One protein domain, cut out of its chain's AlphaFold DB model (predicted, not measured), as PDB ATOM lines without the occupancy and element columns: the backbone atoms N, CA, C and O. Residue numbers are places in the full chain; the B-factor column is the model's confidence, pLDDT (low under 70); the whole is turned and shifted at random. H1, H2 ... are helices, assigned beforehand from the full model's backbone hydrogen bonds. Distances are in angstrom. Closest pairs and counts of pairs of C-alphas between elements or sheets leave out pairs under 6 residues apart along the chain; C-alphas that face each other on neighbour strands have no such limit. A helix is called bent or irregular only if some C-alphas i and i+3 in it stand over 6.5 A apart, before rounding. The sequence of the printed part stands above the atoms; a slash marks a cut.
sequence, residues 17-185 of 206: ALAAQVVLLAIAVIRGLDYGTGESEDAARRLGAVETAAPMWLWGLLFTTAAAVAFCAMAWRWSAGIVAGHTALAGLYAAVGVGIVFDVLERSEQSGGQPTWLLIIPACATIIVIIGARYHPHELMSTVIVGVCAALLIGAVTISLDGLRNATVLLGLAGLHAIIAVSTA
ATOM      1  N   ALA A  17     169.519 194.151 172.498       76.19
ATOM      2  CA  ALA A  17     170.526 195.159 172.120       76.19
ATOM      3  C   ALA A  17     171.979 194.692 172.304       76.19
ATOM      4  O   ALA A  17     172.847 195.023 171.495       76.19
ATOM      5  N   LEU A  18     172.248 193.934 173.372       82.00
ATOM      6  CA  LEU A  18     173.587 193.427 173.666       82.00
ATOM      7  C   LEU A  18     174.018 192.380 172.635       82.00
ATOM      8  O   LEU A  18     175.122 192.465 172.107       82.00
ATOM      9  N   ALA A  19     173.143 191.420 172.324       83.44
ATOM     10  CA  ALA A  19     173.434 190.382 171.341       83.44
ATOM     11  C   ALA A  19     173.707 190.991 169.957       83.44
ATOM     12  O   ALA A  19     174.689 190.630 169.318       83.44
ATOM     13  N   ALA A  20     172.901 191.972 169.535       84.94
ATOM     14  CA  ALA A  20     173.107 192.681 168.273       84.94
ATOM     15  C   ALA A  20     174.457 193.420 168.222       84.94
ATOM     16  O   ALA A  20     175.174 193.314 167.229       84.94
ATOM     17  N   GLN A  21     174.836 194.121 169.299       89.69
ATOM     18  CA  GLN A  21     176.151 194.766 169.405       89.69
ATOM     19  C   GLN A  21     177.287 193.747 169.303       89.69
ATOM     20  O   GLN A  21     178.197 193.933 168.501       89.69
ATOM     21  N   VAL A  22     177.218 192.645 170.057       90.56
ATOM     22  CA  VAL A  22     178.247 191.595 170.025       90.56
ATOM     23  C   VAL A  22     178.375 190.984 168.629       90.56
ATOM     24  O   VAL A  22     179.491 190.829 168.143       90.56
ATOM     25  N   VAL A  23     177.257 190.690 167.959       89.69
ATOM     26  CA  VAL A  23     177.263 190.163 166.585       89.69
ATOM     27  C   VAL A  23     177.903 191.160 165.617       89.69
ATOM     28  O   VAL A  23     178.759 190.768 164.831       89.69
ATOM     29  N   LEU A  24     177.554 192.448 165.690       92.19
ATOM     30  CA  LEU A  24     178.149 193.471 164.823       92.19
ATOM     31  C   LEU A  24     179.655 193.626 165.041       92.19
ATOM     32  O   LEU A  24     180.413 193.726 164.078       92.19
ATOM     33  N   LEU A  25     180.101 193.598 166.296       94.81
ATOM     34  CA  LEU A  25     181.525 193.636 166.612       94.81
ATOM     35  C   LEU A  25     182.241 192.372 166.123       94.81
ATOM     36  O   LEU A  25     183.331 192.478 165.570       94.81
ATOM     37  N   ALA A  26     181.622 191.195 166.244       92.44
ATOM     38  CA  ALA A  26     182.176 189.958 165.698       92.44
ATOM     39  C   ALA A  26     182.321 190.019 164.169       92.44
ATOM     40  O   ALA A  26     183.359 189.623 163.649       92.44
ATOM     41  N   ILE A  27     181.337 190.575 163.449       92.69
ATOM     42  CA  ILE A  27     181.418 190.791 161.994       92.69
ATOM     43  C   ILE A  27     182.605 191.704 161.641       92.69
ATOM     44  O   ILE A  27     183.345 191.408 160.701       92.69
ATOM     45  N   ALA A  28     182.825 192.775 162.407       93.44
ATOM     46  CA  ALA A  28     183.973 193.662 162.220       93.44
ATOM     47  C   ALA A  28     185.314 192.965 162.495       93.44
ATOM     48  O   ALA A  28     186.271 193.164 161.747       93.44
ATOM     49  N   VAL A  29     185.384 192.113 163.524       93.69
ATOM     50  CA  VAL A  29     186.575 191.302 163.818       93.69
ATOM     51  C   VAL A  29     186.859 190.320 162.688       93.69
ATOM     52  O   VAL A  29     187.989 190.285 162.216       93.69
ATOM     53  N   ILE A  30     185.855 189.567 162.226       90.88
ATOM     54  CA  ILE A  30     185.999 188.609 161.119       90.88
ATOM     55  C   ILE A  30     186.537 189.326 159.883       90.88
ATOM     56  O   ILE A  30     187.565 188.926 159.354       90.88
ATOM     57  N   ARG A  31     185.936 190.459 159.504       89.44
ATOM     58  CA  ARG A  31     186.426 191.260 158.377       89.44
ATOM     59  C   ARG A  31     187.859 191.747 158.574       89.44
ATOM     60  O   ARG A  31     188.654 191.744 157.639       89.44
ATOM     61  N   GLY A  32     188.190 192.193 159.781       90.19
ATOM     62  CA  GLY A  32     189.542 192.630 160.081       90.19
ATOM     63  C   GLY A  32     190.564 191.488 159.993       90.19
ATOM     64  O   GLY A  32     191.680 191.699 159.523       90.19
ATOM     65  N   LEU A  33     190.177 190.272 160.387       89.75
ATOM     66  CA  LEU A  33     190.992 189.071 160.216       89.75
ATOM     67  C   LEU A  33     191.133 188.697 158.740       89.75
ATOM     68  O   LEU A  33     192.259 188.466 158.318       89.75
ATOM     69  N   ASP A  34     190.053 188.741 157.956       87.00
ATOM     70  CA  ASP A  34     190.085 188.472 156.511       87.00
ATOM     71  C   ASP A  34     191.099 189.387 155.797       87.00
ATOM     72  O   ASP A  34     191.923 188.929 155.005       87.00
ATOM     73  N   TYR A  35     191.121 190.678 156.148       86.12
ATOM     74  CA  TYR A  35     192.134 191.616 155.654       86.12
ATOM     75  C   TYR A  35     193.551 191.331 156.175       86.12
ATOM     76  O   TYR A  35     194.530 191.548 155.460       86.12
ATOM     77  N   GLY A  36     193.686 190.875 157.422       86.00
ATOM     78  CA  GLY A  36     194.977 190.637 158.073       86.00
ATOM     79  C   GLY A  36     195.674 189.345 157.642       86.00
ATOM     80  O   GLY A  36     196.899 189.318 157.558       86.00
ATOM     81  N   THR A  37     194.919 188.280 157.361       85.62
ATOM     82  CA  THR A  37     195.472 186.969 156.978       85.62
ATOM     83  C   THR A  37     195.719 186.829 155.481       85.62
ATOM     84  O   THR A  37     196.295 185.831 155.054       85.62
ATOM     85  N   GLY A  38     195.327 187.836 154.700       68.62
ATOM     86  CA  GLY A  38     195.376 187.793 153.250       68.62
ATOM     87  C   GLY A  38     194.170 187.046 152.696       68.62
ATOM     88  O   GLY A  38     193.903 185.894 153.034       68.62
ATOM     89  N   GLU A  39     193.433 187.723 151.829       68.31
ATOM     90  CA  GLU A  39     192.423 187.089 150.996       68.31
ATOM     91  C   GLU A  39     193.085 186.307 149.846       68.31
ATOM     92  O   GLU A  39     194.241 186.549 149.490       68.31
ATOM     93  N   SER A  40     192.347 185.371 149.238       64.69
ATOM     94  CA  SER A  40     192.814 184.675 148.035       64.69
ATOM     95  C   SER A  40     193.140 185.669 146.911       64.69
ATOM     96  O   SER A  40     192.539 186.741 146.826       64.69
ATOM     97  N   GLU A  41     194.060 185.312 146.006       57.84
ATOM     98  CA  GLU A  41     194.441 186.171 144.868       57.84
ATOM     99  C   GLU A  41     193.228 186.646 144.047       57.84
ATOM    100  O   GLU A  41     193.210 187.765 143.540       57.84
ATOM    101  N   ASP A  42     192.177 185.827 143.956       57.72
ATOM    102  CA  ASP A  42     190.927 186.183 143.279       57.72
ATOM    103  C   ASP A  42     190.133 187.289 143.975       57.72
ATOM    104  O   ASP A  42     189.503 188.107 143.302       57.72
ATOM    105  N   ALA A  43     190.167 187.347 145.304       59.69
ATOM    106  CA  ALA A  43     189.503 188.393 146.069       59.69
ATOM    107  C   ALA A  43     190.377 189.662 146.160       59.69
ATOM    108  O   ALA A  43     189.861 190.772 146.011       59.69
ATOM    109  N   ALA A  44     191.708 189.510 146.188       59.94
ATOM    110  CA  ALA A  44     192.657 190.615 146.014       59.94
ATOM    111  C   ALA A  44     192.539 191.300 144.632       59.94
ATOM    112  O   ALA A  44     192.702 192.512 144.516       59.94
ATOM    113  N   ARG A  45     192.179 190.563 143.571       58.50
ATOM    114  CA  ARG A  45     191.896 191.134 142.238       58.50
ATOM    115  C   ARG A  45     190.635 192.007 142.180       58.50
ATOM    116  O   ARG A  45     190.416 192.680 141.176       58.50
ATOM    117  N   ARG A  46     189.801 191.998 143.224       61.97
ATOM    118  CA  ARG A  46     188.550 192.773 143.325       61.97
ATOM    119  C   ARG A  46     188.618 193.854 144.404       61.97
ATOM    120  O   ARG A  46     187.587 194.201 144.981       61.97
ATOM    121  N   LEU A  47     189.819 194.317 144.744       63.84
ATOM    122  CA  LEU A  47     189.997 195.391 145.715       63.84
ATOM    123  C   LEU A  47     189.426 196.700 145.183       63.84
ATOM    124  O   LEU A  47     189.765 197.109 144.077       63.84
ATOM    125  N   GLY A  48     188.588 197.329 146.007       68.25
ATOM    126  CA  GLY A  48     188.051 198.662 145.759       68.25
ATOM    127  C   GLY A  48     189.162 199.710 145.606       68.25
ATOM    128  O   GLY A  48     190.207 199.574 146.249       68.25
ATOM    129  N   ALA A  49     188.926 200.823 144.905       70.19
ATOM    130  CA  ALA A  49     189.842 201.973 144.868       70.19
ATOM    131  C   ALA A  49     190.244 202.477 146.269       70.19
ATOM    132  O   ALA A  49     191.345 202.978 146.473       70.19
ATOM    133  N   VAL A  50     189.367 202.320 147.264       70.69
ATOM    134  CA  VAL A  50     189.679 202.654 148.663       70.69
ATOM    135  C   VAL A  50     190.597 201.615 149.296       70.69
ATOM    136  O   VAL A  50     191.519 201.974 150.020       70.69
ATOM    137  N   GLU A  51     190.388 200.331 149.024       75.19
ATOM    138  CA  GLU A  51     191.206 199.279 149.624       75.19
ATOM    139  C   GLU A  51     192.643 199.325 149.084       75.19
ATOM    140  O   GLU A  51     193.570 199.041 149.834       75.19
ATOM    141  N   THR A  52     192.859 199.777 147.842       81.81
ATOM    142  CA  THR A  52     194.207 199.977 147.273       81.81
ATOM    143  C   THR A  52     194.960 201.174 147.863       81.81
ATOM    144  O   THR A  52     196.181 201.253 147.724       81.81
ATOM    145  N   ALA A  53     194.274 202.076 148.575       78.94
ATOM    146  CA  ALA A  53     194.896 203.248 149.193       78.94
ATOM    147  C   ALA A  53     195.826 202.898 150.371       78.94
ATOM    148  O   ALA A  53     196.629 203.733 150.790       78.94
ATOM    149  N   ALA A  54     195.731 201.682 150.916       81.00
ATOM    150  CA  ALA A  54     196.589 201.205 151.994       81.00
ATOM    151  C   ALA A  54     196.808 199.682 151.930       81.00
ATOM    152  O   ALA A  54     195.987 198.960 151.369       81.00
ATOM    153  N   PRO A  55     197.885 199.150 152.539       86.62
ATOM    154  CA  PRO A  55     198.079 197.705 152.649       86.62
ATOM    155  C   PRO A  55     196.920 197.009 153.385       86.62
ATOM    156  O   PRO A  55     196.433 197.525 154.390       86.62
ATOM    157  N   MET A  56     196.536 195.799 152.955       87.19
ATOM    158  CA  MET A  56     195.406 195.053 153.550       87.19
ATOM    159  C   MET A  56     195.540 194.849 155.059       87.19
ATOM    160  O   MET A  56     194.582 195.055 155.799       87.19
ATOM    161  N   TRP A  57     196.745 194.541 155.547       87.12
ATOM    162  CA  TRP A  57     196.979 194.355 156.979       87.12
ATOM    163  C   TRP A  57     196.618 195.600 157.805       87.12
ATOM    164  O   TRP A  57     196.196 195.466 158.953       87.12
ATOM    165  N   LEU A  58     196.743 196.806 157.232       85.75
ATOM    166  CA  LEU A  58     196.394 198.051 157.915       85.75
ATOM    167  C   LEU A  58     194.877 198.184 158.055       85.75
ATOM    168  O   LEU A  58     194.400 198.502 159.142       85.75
ATOM    169  N   TRP A  59     194.114 197.879 157.002       86.50
ATOM    170  CA  TRP A  59     192.652 197.797 157.088       86.50
ATOM    171  C   TRP A  59     192.221 196.768 158.130       86.50
ATOM    172  O   TRP A  59     191.373 197.061 158.973       86.50
ATOM    173  N   GLY A  60     192.867 195.600 158.139       90.56
ATOM    174  CA  GLY A  60     192.632 194.566 159.141       90.56
ATOM    175  C   GLY A  60     192.833 195.063 160.571       90.56
ATOM    176  O   GLY A  60     191.965 194.888 161.433       90.56
ATOM    177  N   LEU A  61     193.941 195.768 160.810       91.12
ATOM    178  CA  LEU A  61     194.247 196.386 162.096       91.12
ATOM    179  C   LEU A  61     193.215 197.456 162.476       91.12
ATOM    180  O   LEU A  61     192.758 197.475 163.614       91.12
ATOM    181  N   LEU A  62     192.790 198.313 161.547       88.44
ATOM    182  CA  LEU A  62     191.783 199.346 161.813       88.44
ATOM    183  C   LEU A  62     190.427 198.747 162.226       88.44
ATOM    184  O   LEU A  62     189.856 199.164 163.234       88.44
ATOM    185  N   PHE A  63     189.929 197.739 161.500       93.50
ATOM    186  CA  PHE A  63     188.658 197.081 161.833       93.50
ATOM    187  C   PHE A  63     188.722 196.341 163.176       93.50
ATOM    188  O   PHE A  63     187.853 196.530 164.032       93.50
ATOM    189  N   THR A  64     189.765 195.532 163.393       95.12
ATOM    190  CA  THR A  64     189.924 194.765 164.641       95.12
ATOM    191  C   THR A  64     190.127 195.665 165.856       95.12
ATOM    192  O   THR A  64     189.503 195.430 166.891       95.12
ATOM    193  N   THR A  65     190.941 196.720 165.751       93.81
ATOM    194  CA  THR A  65     191.180 197.654 166.866       93.81
ATOM    195  C   THR A  65     189.928 198.443 167.228       93.81
ATOM    196  O   THR A  65     189.594 198.532 168.409       93.81
ATOM    197  N   ALA A  66     189.182 198.952 166.244       90.25
ATOM    198  CA  ALA A  66     187.926 199.651 166.500       90.25
ATOM    199  C   ALA A  66     186.887 198.736 167.177       90.25
ATOM    200  O   ALA A  66     186.233 199.145 168.144       90.25
ATOM    201  N   ALA A  67     186.779 197.478 166.729       95.88
ATOM    202  CA  ALA A  67     185.898 196.490 167.344       95.88
ATOM    203  C   ALA A  67     186.334 196.117 168.769       95.88
ATOM    204  O   ALA A  67     185.497 196.056 169.672       95.88
ATOM    205  N   ALA A  68     187.638 195.935 168.993       95.56
ATOM    206  CA  ALA A  68     188.198 195.657 170.310       95.56
ATOM    207  C   ALA A  68     187.922 196.804 171.290       95.56
ATOM    208  O   ALA A  68     187.467 196.547 172.401       95.56
ATOM    209  N   VAL A  69     188.109 198.064 170.872       92.88
ATOM    210  CA  VAL A  69     187.790 199.247 171.692       92.88
ATOM    211  C   VAL A  69     186.321 199.244 172.110       92.88
ATOM    212  O   VAL A  69     186.039 199.375 173.301       92.88
ATOM    213  N   ALA A  70     185.388 199.046 171.172       91.38
ATOM    214  CA  ALA A  70     183.960 198.995 171.489       91.38
ATOM    215  C   ALA A  70     183.618 197.836 172.444       91.38
ATOM    216  O   ALA A  70     182.915 198.043 173.435       91.38
ATOM    217  N   PHE A  71     184.153 196.638 172.195       93.75
ATOM    218  CA  PHE A  71     183.912 195.453 173.022       93.75
ATOM    219  C   PHE A  71     184.449 195.624 174.450       93.75
ATOM    220  O   PHE A  71     183.738 195.403 175.432       93.75
ATOM    221  N   CYS A  72     185.693 196.080 174.578       92.62
ATOM    222  CA  CYS A  72     186.319 196.408 175.851       92.62
ATOM    223  C   CYS A  72     185.542 197.493 176.601       92.62
ATOM    224  O   CYS A  72     185.284 197.366 177.798       92.62
ATOM    225  N   ALA A  73     185.117 198.545 175.904       90.38
ATOM    226  CA  ALA A  73     184.327 199.615 176.492       90.38
ATOM    227  C   ALA A  73     182.955 199.123 176.981       90.38
ATOM    228  O   ALA A  73     182.495 199.564 178.034       90.38
ATOM    229  N   MET A  74     182.329 198.165 176.287       90.56
ATOM    230  CA  MET A  74     181.141 197.472 176.791       90.56
ATOM    231  C   MET A  74     181.449 196.690 178.075       90.56
ATOM    232  O   MET A  74     180.720 196.837 179.054       90.56
ATOM    233  N   ALA A  75     182.536 195.914 178.112       89.19
ATOM    234  CA  ALA A  75     182.925 195.145 179.298       89.19
ATOM    235  C   ALA A  75     183.208 196.044 180.520       89.19
ATOM    236  O   ALA A  75     182.779 195.736 181.633       89.19
ATOM    237  N   TRP A  76     183.861 197.193 180.307       91.56
ATOM    238  CA  TRP A  76     184.175 198.182 181.348       91.56
ATOM    239  C   TRP A  76     183.098 199.242 181.576       91.56
ATOM    240  O   TRP A  76     183.272 200.121 182.419       91.56
ATOM    241  N   ARG A  77     181.965 199.157 180.874       88.88
ATOM    242  CA  ARG A  77     180.829 200.082 181.020       88.88
ATOM    243  C   ARG A  77     181.201 201.545 180.721       88.88
ATOM    244  O   ARG A  77     180.629 202.470 181.295       88.88
ATOM    245  N   TRP A  78     182.140 201.754 179.799       86.50
ATOM    246  CA  TRP A  78     182.645 203.059 179.377       86.50
ATOM    247  C   TRP A  78     181.909 203.559 178.127       86.50
ATOM    248  O   TRP A  78     182.273 203.235 176.999       86.50
ATOM    249  N   SER A  79     180.871 204.379 178.313       84.25
ATOM    250  CA  SER A  79     180.006 204.853 177.218       84.25
ATOM    251  C   SER A  79     180.767 205.555 176.089       84.25
ATOM    252  O   SER A  79     180.522 205.256 174.922       84.25
ATOM    253  N   ALA A  80     181.719 206.437 176.407       82.62
ATOM    254  CA  ALA A  80     182.481 207.153 175.382       82.62
ATOM    255  C   ALA A  80     183.350 206.213 174.525       82.62
ATOM    256  O   ALA A  80     183.451 206.423 173.320       82.62
ATOM    257  N   GLY A  81     183.903 205.141 175.106       81.25
ATOM    258  CA  GLY A  81     184.636 204.121 174.350       81.25
ATOM    259  C   GLY A  81     183.738 203.330 173.392       81.25
ATOM    260  O   GLY A  81     184.131 203.071 172.256       81.25
ATOM    261  N   ILE A  82     182.502 203.018 173.805       87.19
ATOM    262  CA  ILE A  82     181.501 202.357 172.946       87.19
ATOM    263  C   ILE A  82     181.163 203.263 171.755       87.19
ATOM    264  O   ILE A  82     181.193 202.817 170.608       87.19
ATOM    265  N   VAL A  83     180.897 204.549 172.018       82.94
ATOM    266  CA  VAL A  83     180.610 205.549 170.978       82.94
ATOM    267  C   VAL A  83     181.785 205.679 170.011       82.94
ATOM    268  O   VAL A  83     181.575 205.634 168.801       82.94
ATOM    269  N   ALA A  84     183.015 205.794 170.520       81.50
ATOM    270  CA  ALA A  84     184.212 205.927 169.696       81.50
ATOM    271  C   ALA A  84     184.422 204.711 168.781       81.50
ATOM    272  O   ALA A  84     184.581 204.882 167.573       81.50
ATOM    273  N   GLY A  85     184.358 203.490 169.323       86.06
ATOM    274  CA  GLY A  85     184.563 202.272 168.537       86.06
ATOM    275  C   GLY A  85     183.489 202.065 167.463       86.06
ATOM    276  O   GLY A  85     183.815 201.808 166.306       86.06
ATOM    277  N   HIS A  86     182.208 202.267 167.795       90.44
ATOM    278  CA  HIS A  86     181.135 202.193 166.798       90.44
ATOM    279  C   HIS A  86     181.221 203.320 165.756       90.44
ATOM    280  O   HIS A  86     180.976 203.068 164.583       90.44
ATOM    281  N   THR A  87     181.621 204.536 166.133       82.69
ATOM    282  CA  THR A  87     181.815 205.634 165.164       82.69
ATOM    283  C   THR A  87     182.952 205.321 164.191       82.69
ATOM    284  O   THR A  87     182.801 205.514 162.986       82.69
ATOM    285  N   ALA A  88     184.068 204.786 164.695       81.25
ATOM    286  CA  ALA A  88     185.186 204.358 163.862       81.25
ATOM    287  C   ALA A  88     184.763 203.254 162.881       81.25
ATOM    288  O   ALA A  88     185.027 203.365 161.686       81.25
ATOM    289  N   LEU A  89     184.033 202.234 163.350       90.00
ATOM    290  CA  LEU A  89     183.510 201.169 162.488       90.00
ATOM    291  C   LEU A  89     182.511 201.687 161.451       90.00
ATOM    292  O   LEU A  89     182.565 201.259 160.301       90.00
ATOM    293  N   ALA A  90     181.643 202.635 161.815       85.81
ATOM    294  CA  ALA A  90     180.745 203.279 160.861       85.81
ATOM    295  C   ALA A  90     181.531 203.968 159.734       85.81
ATOM    296  O   ALA A  90     181.223 203.769 158.561       85.81
ATOM    297  N   GLY A  91     182.583 204.717 160.085       78.19
ATOM    298  CA  GLY A  91     183.467 205.368 159.119       78.19
ATOM    299  C   GLY A  91     184.209 204.378 158.220       78.19
ATOM    300  O   GLY A  91     184.230 204.559 157.006       78.19
ATOM    301  N   LEU A  92     184.763 203.305 158.791       84.75
ATOM    302  CA  LEU A  92     185.485 202.270 158.042       84.75
ATOM    303  C   LEU A  92     184.576 201.538 157.046       84.75
ATOM    304  O   LEU A  92     184.909 201.436 155.866       84.75
ATOM    305  N   TYR A  93     183.408 201.071 157.492       88.25
ATOM    306  CA  TYR A  93     182.441 200.415 156.611       88.25
ATOM    307  C   TYR A  93     181.909 201.358 155.529       88.25
ATOM    308  O   TYR A  93     181.746 200.933 154.385       88.25
ATOM    309  N   ALA A  94     181.675 202.634 155.859       81.62
ATOM    310  CA  ALA A  94     181.264 203.634 154.881       81.62
ATOM    311  C   ALA A  94     182.357 203.883 153.836       81.62
ATOM    312  O   ALA A  94     182.055 203.887 152.647       81.62
ATOM    313  N   ALA A  95     183.618 204.033 154.253       80.12
ATOM    314  CA  ALA A  95     184.740 204.257 153.346       80.12
ATOM    315  C   ALA A  95     184.895 203.104 152.343       80.12
ATOM    316  O   ALA A  95     184.915 203.342 151.137       80.12
ATOM    317  N   VAL A  96     184.924 201.854 152.822       84.31
ATOM    318  CA  VAL A  96     185.025 200.679 151.940       84.31
ATOM    319  C   VAL A  96     183.779 200.548 151.060       84.31
ATOM    320  O   VAL A  96     183.897 200.345 149.854       84.31
ATOM    321  N   GLY A  97     182.581 200.716 151.628       83.69
ATOM    322  CA  GLY A  97     181.322 200.653 150.883       83.69
ATOM    323  C   GLY A  97     181.254 201.669 149.741       83.69
ATOM    324  O   GLY A  97     180.922 201.298 148.619       83.69
ATOM    325  N   VAL A  98     181.625 202.925 150.002       77.25
ATOM    326  CA  VAL A  98     181.694 203.993 148.992       77.25
ATOM    327  C   VAL A  98     182.763 203.697 147.940       77.25
ATOM    328  O   VAL A  98     182.504 203.894 146.756       77.25
ATOM    329  N   GLY A  99     183.927 203.175 148.336       78.81
ATOM    330  CA  GLY A  99     184.966 202.753 147.392       78.81
ATOM    331  C   GLY A  99     184.459 201.723 146.384       78.81
ATOM    332  O   GLY A  99     184.629 201.902 145.185       78.81
ATOM    333  N   ILE A 100     183.742 200.698 146.855       81.44
ATOM    334  CA  ILE A 100     183.143 199.684 145.973       81.44
ATOM    335  C   ILE A 100     182.110 200.309 145.027       81.44
ATOM    336  O   ILE A 100     182.034 199.918 143.863       81.44
ATOM    337  N   VAL A 101     181.321 201.282 145.496       77.50
ATOM    338  CA  VAL A 101     180.374 202.004 144.633       77.50
ATOM    339  C   VAL A 101     181.106 202.712 143.492       77.50
ATOM    340  O   VAL A 101     180.692 202.567 142.344       77.50
ATOM    341  N   PHE A 102     182.191 203.435 143.778       75.81
ATOM    342  CA  PHE A 102     182.971 204.116 142.740       75.81
ATOM    343  C   PHE A 102     183.543 203.138 141.708       75.81
ATOM    344  O   PHE A 102     183.366 203.358 140.513       75.81
ATOM    345  N   ASP A 103     184.110 202.016 142.146       77.75
ATOM    346  CA  ASP A 103     184.645 200.989 141.246       77.75
ATOM    347  C   ASP A 103     183.587 200.363 140.336       77.75
ATOM    348  O   ASP A 103     183.870 199.955 139.207       77.75
ATOM    349  N   VAL A 104     182.367 200.199 140.846       75.31
ATOM    350  CA  VAL A 104     181.237 199.708 140.054       75.31
ATOM    351  C   VAL A 104     180.846 200.745 139.007       75.31
ATOM    352  O   VAL A 104     180.630 200.379 137.853       75.31
ATOM    353  N   LEU A 105     180.781 202.025 139.387       72.75
ATOM    354  CA  LEU A 105     180.455 203.103 138.458       72.75
ATOM    355  C   LEU A 105     181.493 203.214 137.341       72.75
ATOM    356  O   LEU A 105     181.108 203.220 136.174       72.75
ATOM    357  N   GLU A 106     182.781 203.188 137.674       76.94
ATOM    358  CA  GLU A 106     183.868 203.281 136.696       76.94
ATOM    359  C   GLU A 106     183.839 202.117 135.689       76.94
ATOM    360  O   GLU A 106     183.872 202.326 134.474       76.94
ATOM    361  N   ARG A 107     183.674 200.874 136.166       75.62
ATOM    362  CA  ARG A 107     183.520 199.693 135.290       75.62
ATOM    363  C   ARG A 107     182.278 199.775 134.402       75.62
ATOM    364  O   ARG A 107     182.246 199.232 133.295       75.62
ATOM    365  N   SER A 108     181.236 200.434 134.889       70.19
ATOM    366  CA  SER A 108     179.986 200.574 134.160       70.19
ATOM    367  C   SER A 108     180.055 201.611 133.038       70.19
ATOM    368  O   SER A 108     179.593 201.351 131.927       70.19
ATOM    369  N   GLU A 109     180.752 202.726 133.273       75.19
ATOM    370  CA  GLU A 109     181.067 203.712 132.237       75.19
ATOM    371  C   GLU A 109     181.884 203.078 131.107       75.19
ATOM    372  O   GLU A 109     181.580 203.280 129.932       75.19
ATOM    373  N   GLN A 110     182.860 202.231 131.451       80.81
ATOM    374  CA  GLN A 110     183.692 201.522 130.472       80.81
ATOM    375  C   GLN A 110     182.917 200.479 129.649       80.81
ATOM    376  O   GLN A 110     183.255 200.237 128.492       80.81
ATOM    377  N   SER A 111     181.878 199.857 130.218       75.44
ATOM    378  CA  SER A 111     181.074 198.823 129.544       75.44
ATOM    379  C   SER A 111     179.859 199.371 128.782       75.44
ATOM    380  O   SER A 111     179.147 198.603 128.134       75.44
ATOM    381  N   GLY A 112     179.615 200.686 128.827       75.12
ATOM    382  CA  GLY A 112     178.496 201.342 128.138       75.12
ATOM    383  C   GLY A 112     177.113 201.055 128.739       75.12
ATOM    384  O   GLY A 112     176.103 201.476 128.174       75.12
ATOM    385  N   GLY A 113     177.044 200.354 129.875       64.88
ATOM    386  CA  GLY A 113     175.811 200.084 130.609       64.88
ATOM    387  C   GLY A 113     175.760 200.914 131.885       64.88
ATOM    388  O   GLY A 113     176.667 200.832 132.698       64.88
ATOM    389  N   GLN A 114     174.696 201.692 132.099       56.81
ATOM    390  CA  GLN A 114     174.520 202.441 133.346       56.81
ATOM    391  C   GLN A 114     173.757 201.600 134.386       56.81
ATOM    392  O   GLN A 114     172.554 201.383 134.226       56.81
ATOM    393  N   PRO A 115     174.372 201.158 135.496       61.19
ATOM    394  CA  PRO A 115     173.722 200.370 136.520       61.19
ATOM    395  C   PRO A 115     173.187 201.338 137.577       61.19
ATOM    396  O   PRO A 115     173.464 201.205 138.765       61.19
ATOM    397  N   THR A 116     172.437 202.357 137.143       59.53
ATOM    398  CA  THR A 116     171.906 203.423 138.013       59.53
ATOM    399  C   THR A 116     171.121 202.863 139.199       59.53
ATOM    400  O   THR A 116     171.124 203.453 140.277       59.53
ATOM    401  N   TRP A 117     170.521 201.679 139.049       57.31
ATOM    402  CA  TRP A 117     169.824 200.964 140.116       57.31
ATOM    403  C   TRP A 117     170.707 200.627 141.334       57.31
ATOM    404  O   TRP A 117     170.195 200.638 142.454       57.31
ATOM    405  N   LEU A 118     172.020 200.422 141.156       54.75
ATOM    406  CA  LEU A 118     172.973 200.179 142.254       54.75
ATOM    407  C   LEU A 118     173.190 201.417 143.136       54.75
ATOM    408  O   LEU A 118     173.536 201.278 144.305       54.75
ATOM    409  N   LEU A 119     172.934 202.618 142.607       56.94
ATOM    410  CA  LEU A 119     172.948 203.868 143.371       56.94
ATOM    411  C   LEU A 119     171.580 204.211 143.956       56.94
ATOM    412  O   LEU A 119     171.499 204.786 145.041       56.94
ATOM    413  N   ILE A 120     170.501 203.850 143.257       61.19
ATOM    414  CA  ILE A 120     169.130 204.156 143.679       61.19
ATOM    415  C   ILE A 120     168.811 203.480 145.013       61.19
ATOM    416  O   ILE A 120     168.223 204.113 145.878       61.19
ATOM    417  N   ILE A 121     169.224 202.229 145.222       59.44
ATOM    418  CA  ILE A 121     168.924 201.491 146.459       59.44
ATOM    419  C   ILE A 121     169.546 202.159 147.704       59.44
ATOM    420  O   ILE A 121     168.789 202.502 148.619       59.44
ATOM    421  N   PRO A 122     170.871 202.407 147.776       55.34
ATOM    422  CA  PRO A 122     171.471 203.091 148.917       55.34
ATOM    423  C   PRO A 122     171.017 204.550 149.025       55.34
ATOM    424  O   PRO A 122     170.790 205.021 150.139       55.34
ATOM    425  N   ALA A 123     170.803 205.261 147.911       57.09
ATOM    426  CA  ALA A 123     170.270 206.622 147.946       57.09
ATOM    427  C   ALA A 123     168.854 206.659 148.539       57.09
ATOM    428  O   ALA A 123     168.602 207.433 149.459       57.09
ATOM    429  N   CYS A 124     167.951 205.780 148.097       61.59
ATOM    430  CA  CYS A 124     166.603 205.651 148.646       61.59
ATOM    431  C   CYS A 124     166.636 205.257 150.123       61.59
ATOM    432  O   CYS A 124     165.931 205.868 150.918       61.59
ATOM    433  N   ALA A 125     167.481 204.300 150.519       60.94
ATOM    434  CA  ALA A 125     167.636 203.916 151.922       60.94
ATOM    435  C   ALA A 125     168.112 205.099 152.785       60.94
ATOM    436  O   ALA A 125     167.542 205.364 153.843       60.94
ATOM    437  N   THR A 126     169.094 205.865 152.302       55.72
ATOM    438  CA  THR A 126     169.623 207.049 152.996       55.72
ATOM    439  C   THR A 126     168.576 208.163 153.074       55.72
ATOM    440  O   THR A 126     168.401 208.776 154.123       55.72
ATOM    441  N   ILE A 127     167.824 208.397 151.996       59.72
ATOM    442  CA  ILE A 127     166.736 209.380 151.949       59.72
ATOM    443  C   ILE A 127     165.605 208.982 152.903       59.72
ATOM    444  O   ILE A 127     165.143 209.828 153.659       59.72
ATOM    445  N   ILE A 128     165.192 207.711 152.935       64.00
ATOM    446  CA  ILE A 128     164.178 207.202 153.872       64.00
ATOM    447  C   ILE A 128     164.640 207.401 155.317       64.00
ATOM    448  O   ILE A 128     163.857 207.849 156.152       64.00
ATOM    449  N   VAL A 129     165.918 207.143 155.604       54.97
ATOM    450  CA  VAL A 129     166.523 207.393 156.918       54.97
ATOM    451  C   VAL A 129     166.501 208.883 157.274       54.97
ATOM    452  O   VAL A 129     166.080 209.232 158.373       54.97
ATOM    453  N   ILE A 130     166.892 209.770 156.353       55.97
ATOM    454  CA  ILE A 130     166.898 211.227 156.570       55.97
ATOM    455  C   ILE A 130     165.472 211.767 156.758       55.97
ATOM    456  O   ILE A 130     165.230 212.577 157.653       55.97
ATOM    457  N   ILE A 131     164.518 211.324 155.936       63.06
ATOM    458  CA  ILE A 131     163.105 211.719 156.014       63.06
ATOM    459  C   ILE A 131     162.498 211.205 157.321       63.06
ATOM    460  O   ILE A 131     161.925 211.994 158.072       63.06
ATOM    461  N   GLY A 132     162.682 209.923 157.642       57.09
ATOM    462  CA  GLY A 132     162.236 209.335 158.904       57.09
ATOM    463  C   GLY A 132     162.789 210.086 160.109       57.09
ATOM    464  O   GLY A 132     162.040 210.455 161.012       57.09
ATOM    465  N   ALA A 133     164.078 210.427 160.065       53.81
ATOM    466  CA  ALA A 133     164.724 211.207 161.108       53.81
ATOM    467  C   ALA A 133     164.167 212.623 161.272       53.81
ATOM    468  O   ALA A 133     164.117 213.148 162.384       53.81
ATOM    469  N   ARG A 134     163.731 213.243 160.175       62.50
ATOM    470  CA  ARG A 134     163.207 214.608 160.177       62.50
ATOM    471  C   ARG A 134     161.750 214.690 160.630       62.50
ATOM    472  O   ARG A 134     161.404 215.638 161.329       62.50
ATOM    473  N   TYR A 135     160.908 213.740 160.228       64.25
ATOM    474  CA  TYR A 135     159.461 213.797 160.478       64.25
ATOM    475  C   TYR A 135     159.022 213.036 161.727       64.25
ATOM    476  O   TYR A 135     158.084 213.464 162.398       64.25
ATOM    477  N   HIS A 136     159.726 211.963 162.085       58.25
ATOM    478  CA  HIS A 136     159.395 211.139 163.243       58.25
ATOM    479  C   HIS A 136     160.618 210.983 164.152       58.25
ATOM    480  O   HIS A 136     161.109 209.874 164.341       58.25
ATOM    481  N   PRO A 137     161.130 212.066 164.770       54.81
ATOM    482  CA  PRO A 137     162.336 212.004 165.601       54.81
ATOM    483  C   PRO A 137     162.204 211.055 166.806       54.81
ATOM    484  O   PRO A 137     163.204 210.578 167.334       54.81
ATOM    485  N   HIS A 138     160.971 210.755 167.220       53.72
ATOM    486  CA  HIS A 138     160.625 209.785 168.261       53.72
ATOM    487  C   HIS A 138     160.505 208.338 167.742       53.72
ATOM    488  O   HIS A 138     160.644 207.411 168.533       53.72
ATOM    489  N   GLU A 139     160.321 208.129 166.433       51.47
ATOM    490  CA  GLU A 139     160.332 206.807 165.775       51.47
ATOM    491  C   GLU A 139     161.586 206.578 164.918       51.47
ATOM    492  O   GLU A 139     161.732 205.553 164.262       51.47
ATOM    493  N   LEU A 140     162.531 207.514 164.964       50.22
ATOM    494  CA  LEU A 140     163.773 207.532 164.196       50.22
ATOM    495  C   LEU A 140     164.503 206.186 164.274       50.22
ATOM    496  O   LEU A 140     165.015 205.682 163.285       50.22
ATOM    497  N   MET A 141     164.461 205.532 165.432       50.94
ATOM    498  CA  MET A 141     165.059 204.218 165.610       50.94
ATOM    499  C   MET A 141     164.367 203.105 164.806       50.94
ATOM    500  O   MET A 141     165.061 202.265 164.238       50.94
ATOM    501  N   SER A 142     163.031 203.089 164.713       51.00
ATOM    502  CA  SER A 142     162.316 202.072 163.931       51.00
ATOM    503  C   SER A 142     162.590 202.253 162.436       51.00
ATOM    504  O   SER A 142     162.849 201.273 161.741       51.00
ATOM    505  N   THR A 143     162.641 203.498 161.949       49.31
ATOM    506  CA  THR A 143     162.878 203.779 160.527       49.31
ATOM    507  C   THR A 143     164.298 203.422 160.097       49.31
ATOM    508  O   THR A 143     164.482 202.847 159.023       49.31
ATOM    509  N   VAL A 144     165.307 203.695 160.936       53.44
ATOM    510  CA  VAL A 144     166.685 203.317 160.597       53.44
ATOM    511  C   VAL A 144     166.902 201.806 160.739       53.44
ATOM    512  O   VAL A 144     167.564 201.224 159.884       53.44
ATOM    513  N   ILE A 145     166.283 201.135 161.720       56.81
ATOM    514  CA  ILE A 145     166.304 199.662 161.805       56.81
ATOM    515  C   ILE A 145     165.669 199.034 160.559       56.81
ATOM    516  O   ILE A 145     166.251 198.118 159.986       56.81
ATOM    517  N   VAL A 146     164.516 199.528 160.094       57.59
ATOM    518  CA  VAL A 146     163.866 199.018 158.874       57.59
ATOM    519  C   VAL A 146     164.738 199.252 157.639       57.59
ATOM    520  O   VAL A 146     164.936 198.323 156.858       57.59
ATOM    521  N   GLY A 147     165.306 200.453 157.481       56.31
ATOM    522  CA  GLY A 147     166.198 200.775 156.362       56.31
ATOM    523  C   GLY A 147     167.449 199.894 156.331       56.31
ATOM    524  O   GLY A 147     167.819 199.368 155.283       56.31
ATOM    525  N   VAL A 148     168.054 199.656 157.493       54.69
ATOM    526  CA  VAL A 148     169.165 198.714 157.651       54.69
ATOM    527  C   VAL A 148     168.744 197.283 157.335       54.69
ATOM    528  O   VAL A 148     169.447 196.597 156.603       54.69
ATOM    529  N   CYS A 149     167.640 196.794 157.906       56.34
ATOM    530  CA  CYS A 149     167.190 195.418 157.705       56.34
ATOM    531  C   CYS A 149     166.892 195.157 156.229       56.34
ATOM    532  O   CYS A 149     167.257 194.105 155.714       56.34
ATOM    533  N   ALA A 150     166.298 196.131 155.536       55.81
ATOM    534  CA  ALA A 150     166.114 196.086 154.093       55.81
ATOM    535  C   ALA A 150     167.462 196.043 153.355       55.81
ATOM    536  O   ALA A 150     167.644 195.185 152.496       55.81
ATOM    537  N   ALA A 151     168.429 196.890 153.722       55.03
ATOM    538  CA  ALA A 151     169.770 196.878 153.129       55.03
ATOM    539  C   ALA A 151     170.505 195.540 153.352       55.03
ATOM    540  O   ALA A 151     171.135 195.022 152.431       55.03
ATOM    541  N   LEU A 152     170.381 194.940 154.539       56.31
ATOM    542  CA  LEU A 152     170.958 193.634 154.859       56.31
ATOM    543  C   LEU A 152     170.249 192.485 154.134       56.31
ATOM    544  O   LEU A 152     170.924 191.575 153.668       56.31
ATOM    545  N   LEU A 153     168.919 192.522 154.002       57.66
ATOM    546  CA  LEU A 153     168.146 191.534 153.236       57.66
ATOM    547  C   LEU A 153     168.492 191.589 151.749       57.66
ATOM    548  O   LEU A 153     168.767 190.554 151.150       57.66
ATOM    549  N   ILE A 154     168.533 192.791 151.169       55.47
ATOM    550  CA  ILE A 154     168.968 193.004 149.784       55.47
ATOM    551  C   ILE A 154     170.398 192.489 149.629       55.47
ATOM    552  O   ILE A 154     170.664 191.670 148.754       55.47
ATOM    553  N   GLY A 155     171.282 192.877 150.549       51.41
ATOM    554  CA  GLY A 155     172.645 192.379 150.652       51.41
ATOM    555  C   GLY A 155     172.734 190.853 150.636       51.41
ATOM    556  O   GLY A 155     173.434 190.299 149.794       51.41
ATOM    557  N   ALA A 156     171.970 190.173 151.491       54.12
ATOM    558  CA  ALA A 156     171.927 188.716 151.591       54.12
ATOM    559  C   ALA A 156     171.434 188.040 150.302       54.12
ATOM    560  O   ALA A 156     171.994 187.024 149.897       54.12
ATOM    561  N   VAL A 157     170.440 188.619 149.622       49.69
ATOM    562  CA  VAL A 157     169.962 188.125 148.317       49.69
ATOM    563  C   VAL A 157     171.029 188.310 147.233       49.69
ATOM    564  O   VAL A 157     171.146 187.487 146.331       49.69
ATOM    565  N   THR A 158     171.844 189.360 147.343       50.34
ATOM    566  CA  THR A 158     172.904 189.694 146.376       50.34
ATOM    567  C   THR A 158     174.285 189.100 146.698       50.34
ATOM    568  O   THR A 158     175.199 189.230 145.886       50.34
ATOM    569  N   ILE A 159     174.454 188.395 147.828       49.16
ATOM    570  CA  ILE A 159     175.704 187.690 148.189       49.16
ATOM    571  C   ILE A 159     176.085 186.641 147.136       49.16
ATOM    572  O   ILE A 159     177.266 186.393 146.915       49.16
ATOM    573  N   SER A 160     175.105 186.042 146.461       41.06
ATOM    574  CA  SER A 160     175.338 185.070 145.387       41.06
ATOM    575  C   SER A 160     175.929 185.687 144.115       41.06
ATOM    576  O   SER A 160     176.488 184.952 143.305       41.06
ATOM    577  N   LEU A 161     175.822 187.010 143.939       50.53
ATOM    578  CA  LEU A 161     176.308 187.723 142.755       50.53
ATOM    579  C   LEU A 161     177.736 188.261 142.953       50.53
ATOM    580  O   LEU A 161     178.571 188.082 142.072       50.53
ATOM    581  N   ASP A 162     178.032 188.844 144.122       49.69
ATOM    582  CA  ASP A 162     179.308 189.541 144.389       49.69
ATOM    583  C   ASP A 162     180.031 189.106 145.686       49.69
ATOM    584  O   ASP A 162     181.081 189.649 146.039       49.69
ATOM    585  N   GLY A 163     179.516 188.104 146.408       55.09
ATOM    586  CA  GLY A 163     180.067 187.651 147.691       55.09
ATOM    587  C   GLY A 163     179.804 188.621 148.855       55.09
ATOM    588  O   GLY A 163     178.885 189.439 148.825       55.09
ATOM    589  N   LEU A 164     180.624 188.542 149.914       50.34
ATOM    590  CA  LEU A 164     180.548 189.408 151.111       50.34
ATOM    591  C   LEU A 164     181.036 190.857 150.872       50.34
ATOM    592  O   LEU A 164     180.956 191.698 151.773       50.34
ATOM    593  N   ARG A 165     181.545 191.180 149.676       62.91
ATOM    594  CA  ARG A 165     182.008 192.521 149.270       62.91
ATOM    595  C   ARG A 165     180.911 193.291 148.539       62.91
ATOM    596  O   ARG A 165     181.090 193.806 147.444       62.91
ATOM    597  N   ASN A 166     179.746 193.358 149.168       72.19
ATOM    598  CA  ASN A 166     178.596 194.051 148.618       72.19
ATOM    599  C   ASN A 166     178.473 195.448 149.232       72.19
ATOM    600  O   ASN A 166     178.289 195.568 150.445       72.19
ATOM    601  N   ALA A 167     178.525 196.498 148.407       72.44
ATOM    602  CA  ALA A 167     178.409 197.882 148.869       72.44
ATOM    603  C   ALA A 167     177.158 198.120 149.734       72.44
ATOM    604  O   ALA A 167     177.235 198.805 150.750       72.44
ATOM    605  N   THR A 168     176.029 197.491 149.399       71.69
ATOM    606  CA  THR A 168     174.779 197.587 150.169       71.69
ATOM    607  C   THR A 168     174.941 197.026 151.579       71.69
ATOM    608  O   THR A 168     174.506 197.653 152.543       71.69
ATOM    609  N   VAL A 169     175.612 195.876 151.724       79.25
ATOM    610  CA  VAL A 169     175.894 195.271 153.036       79.25
ATOM    611  C   VAL A 169     176.809 196.178 153.851       79.25
ATOM    612  O   VAL A 169     176.533 196.426 155.021       79.25
ATOM    613  N   LEU A 170     177.876 196.702 153.242       84.12
ATOM    614  CA  LEU A 170     178.838 197.553 153.947       84.12
ATOM    615  C   LEU A 170     178.216 198.868 154.395       84.12
ATOM    616  O   LEU A 170     178.378 199.255 155.547       84.12
ATOM    617  N   LEU A 171     177.434 199.514 153.535       82.50
ATOM    618  CA  LEU A 171     176.707 200.726 153.899       82.50
ATOM    619  C   LEU A 171     175.617 200.442 154.946       82.50
ATOM    620  O   LEU A 171     175.416 201.249 155.852       82.50
ATOM    621  N   GLY A 172     174.966 199.275 154.892       81.88
ATOM    622  CA  GLY A 172     174.033 198.821 155.926       81.88
ATOM    623  C   GLY A 172     174.703 198.637 157.293       81.88
ATOM    624  O   GLY A 172     174.193 199.122 158.305       81.88
ATOM    625  N   LEU A 173     175.878 197.998 157.327       87.50
ATOM    626  CA  LEU A 173     176.696 197.857 158.536       87.50
ATOM    627  C   LEU A 173     177.177 199.218 159.051       87.50
ATOM    628  O   LEU A 173     177.093 199.477 160.252       87.50
ATOM    629  N   ALA A 174     177.606 200.115 158.159       86.19
ATOM    630  CA  ALA A 174     177.972 201.481 158.522       86.19
ATOM    631  C   ALA A 174     176.811 202.205 159.222       86.19
ATOM    632  O   ALA A 174     176.992 202.783 160.296       86.19
ATOM    633  N   GLY A 175     175.604 202.101 158.655       82.50
ATOM    634  CA  GLY A 175     174.379 202.640 159.240       82.50
ATOM    635  C   GLY A 175     174.092 202.069 160.630       82.50
ATOM    636  O   GLY A 175     173.861 202.831 161.566       82.50
ATOM    637  N   LEU A 176     174.181 200.747 160.807       86.12
ATOM    638  CA  LEU A 176     173.998 200.106 162.116       86.12
ATOM    639  C   LEU A 176     174.961 200.614 163.179       86.12
ATOM    640  O   LEU A 176     174.545 200.943 164.293       86.12
ATOM    641  N   HIS A 177     176.246 200.687 162.842       88.31
ATOM    642  CA  HIS A 177     177.251 201.199 163.760       88.31
ATOM    643  C   HIS A 177     176.973 202.667 164.127       88.31
ATOM    644  O   HIS A 177     177.038 203.012 165.308       88.31
ATOM    645  N   ALA A 178     176.564 203.501 163.166       83.25
ATOM    646  CA  ALA A 178     176.188 204.892 163.417       83.25
ATOM    647  C   ALA A 178     174.965 205.018 164.347       83.25
ATOM    648  O   ALA A 178     174.997 205.809 165.292       83.25
ATOM    649  N   ILE A 179     173.916 204.210 164.142       84.06
ATOM    650  CA  ILE A 179     172.731 204.191 165.021       84.06
ATOM    651  C   ILE A 179     173.139 203.876 166.454       84.06
ATOM    652  O   ILE A 179     172.728 204.581 167.375       84.06
ATOM    653  N   ILE A 180     173.944 202.828 166.653       86.75
ATOM    654  CA  ILE A 180     174.382 202.407 167.988       86.75
ATOM    655  C   ILE A 180     175.215 203.506 168.647       86.75
ATOM    656  O   ILE A 180     174.991 203.809 169.822       86.75
ATOM    657  N   ALA A 181     176.129 204.139 167.905       83.38
ATOM    658  CA  ALA A 181     176.947 205.236 168.413       83.38
ATOM    659  C   ALA A 181     176.082 206.420 168.885       83.38
ATOM    660  O   ALA A 181     176.196 206.843 170.036       83.38
ATOM    661  N   VAL A 182     175.166 206.906 168.039       81.88
ATOM    662  CA  VAL A 182     174.276 208.034 168.369       81.88
ATOM    663  C   VAL A 182     173.362 207.691 169.543       81.88
ATOM    664  O   VAL A 182     173.253 208.469 170.491       81.88
ATOM    665  N   SER A 183     172.756 206.504 169.522       81.81
ATOM    666  CA  SER A 183     171.862 206.023 170.581       81.81
ATOM    667  C   SER A 183     172.569 205.953 171.933       81.81
ATOM    668  O   SER A 183     172.043 206.399 172.952       81.81
ATOM    669  N   THR A 184     173.796 205.427 171.944       83.19
ATOM    670  CA  THR A 184     174.615 205.322 173.158       83.19
ATOM    671  C   THR A 184     175.009 206.704 173.678       83.19
ATOM    672  O   THR A 184     174.922 206.943 174.882       83.19
ATOM    673  N   ALA A 185     175.379 207.633 172.791       78.25
ATOM    674  CA  ALA A 185     175.715 209.005 173.164       78.25
ATOM    675  C   ALA A 185     174.513 209.755 173.766       78.25
ATOM    676  O   ALA A 185     174.647 210.412 174.798       78.25
TER     677      ALA A 185
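What this domain is: This is residues 17 to 185 of the 206 residues of an uncharacterized protein of Corynebacterium lipophiloflavum (strain ATCC 700352 / DSM 44291 / CCUG 37336 / JCM 10383 / DMMZ 1944) (UniProt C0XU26). Two helices, H4 and the last one, H7, lie side by side in the middle, with the antiparallel pair H1 and H3 to one side and the antiparallel pair H5 and H6 to the other. H3 packs on the first part of H4 and H6 packs on H7, while the small helix H2 lies in the looped stretch between H1 and H3, away from the other helices. The printed part has 169 residues with seven named helices, H1 to H7 in order, and no named strand; its class is all helix. It is compact, with a radius of gyration of the C-alphas of 16.3 A and spans of 50 by 41 by 24 A.

How they stand to each other: H4, residues 79 to 111, is the longest helix. It touches H7, residues 167 to 185, opposite ways at a shallow tilt of 21 degrees; their closest C-alphas, of Ala 90 and Ala 174, are 4.0 A apart. With residues 79 to 92 alone, H4 touches H3, residues 56 to 75, and the two form a helical hairpin at 31 degrees; the C-alphas of Ala 70 and Ile 82 come closest, 4.4 A. H3 touches H1, residues 17 to 37, opposite ways at a shallow tilt of 25 degrees, closest at the C-alphas of Gly 32 and Gly 60, 3.8 A. H6, residues 140 to 162, touches H7 in a hairpin at 26 degrees, with the C-alphas of Gly 155 and Val 169 closest at 5.0 A. H5, residues 117 to 135, forms a hairpin with H6 at 10 degrees, closest at the C-alphas of Ala 133 and Leu 140, 4.9 A. H5, H6 and H7 are an up and down bundle, each running against the one before. H5 and H7 only just touch, with 3 pairs of C-alphas within 8 A; the closest are those of Pro 122 and Thr 168, 6.5 A apart. H2, residues 41 to 44, touches no helix. Every O i to N i+4 pair is within hydrogen-bond range in H1, H3, H4 and H7, 14 of 15 in H5 and 17 of 19 in H6; H2 is too short for one.

Where its parts are: H1 starts at C-alpha 17, (170.526, 195.159, 172.120), and is 30.3 A long; H3 is 28.6 A. H4 spans 48.1 A and ends at C-alpha 111, (181.074, 198.823, 129.544). H5 is 26.2 A. H6, 30.9 A, has a kink of 36 degrees near residue 156 and is only just irregular: C-alphas 157 and 160 are 6.8 A apart. H7, 26.9 A, ends at C-alpha 185, (175.715, 209.005, 173.164).

The domain as a whole: The C-alphas farthest apart, of Trp 76 and Gly 112, are 53.6 A apart. The printed part has no cut. The link from H2 to H3, 11 residues, is long; the others are tight. Residues 134 to 139 stand free. The mean pLDDT of the printed part is 74.1, and residues 38 to 48 and 113 to 165 are under 70.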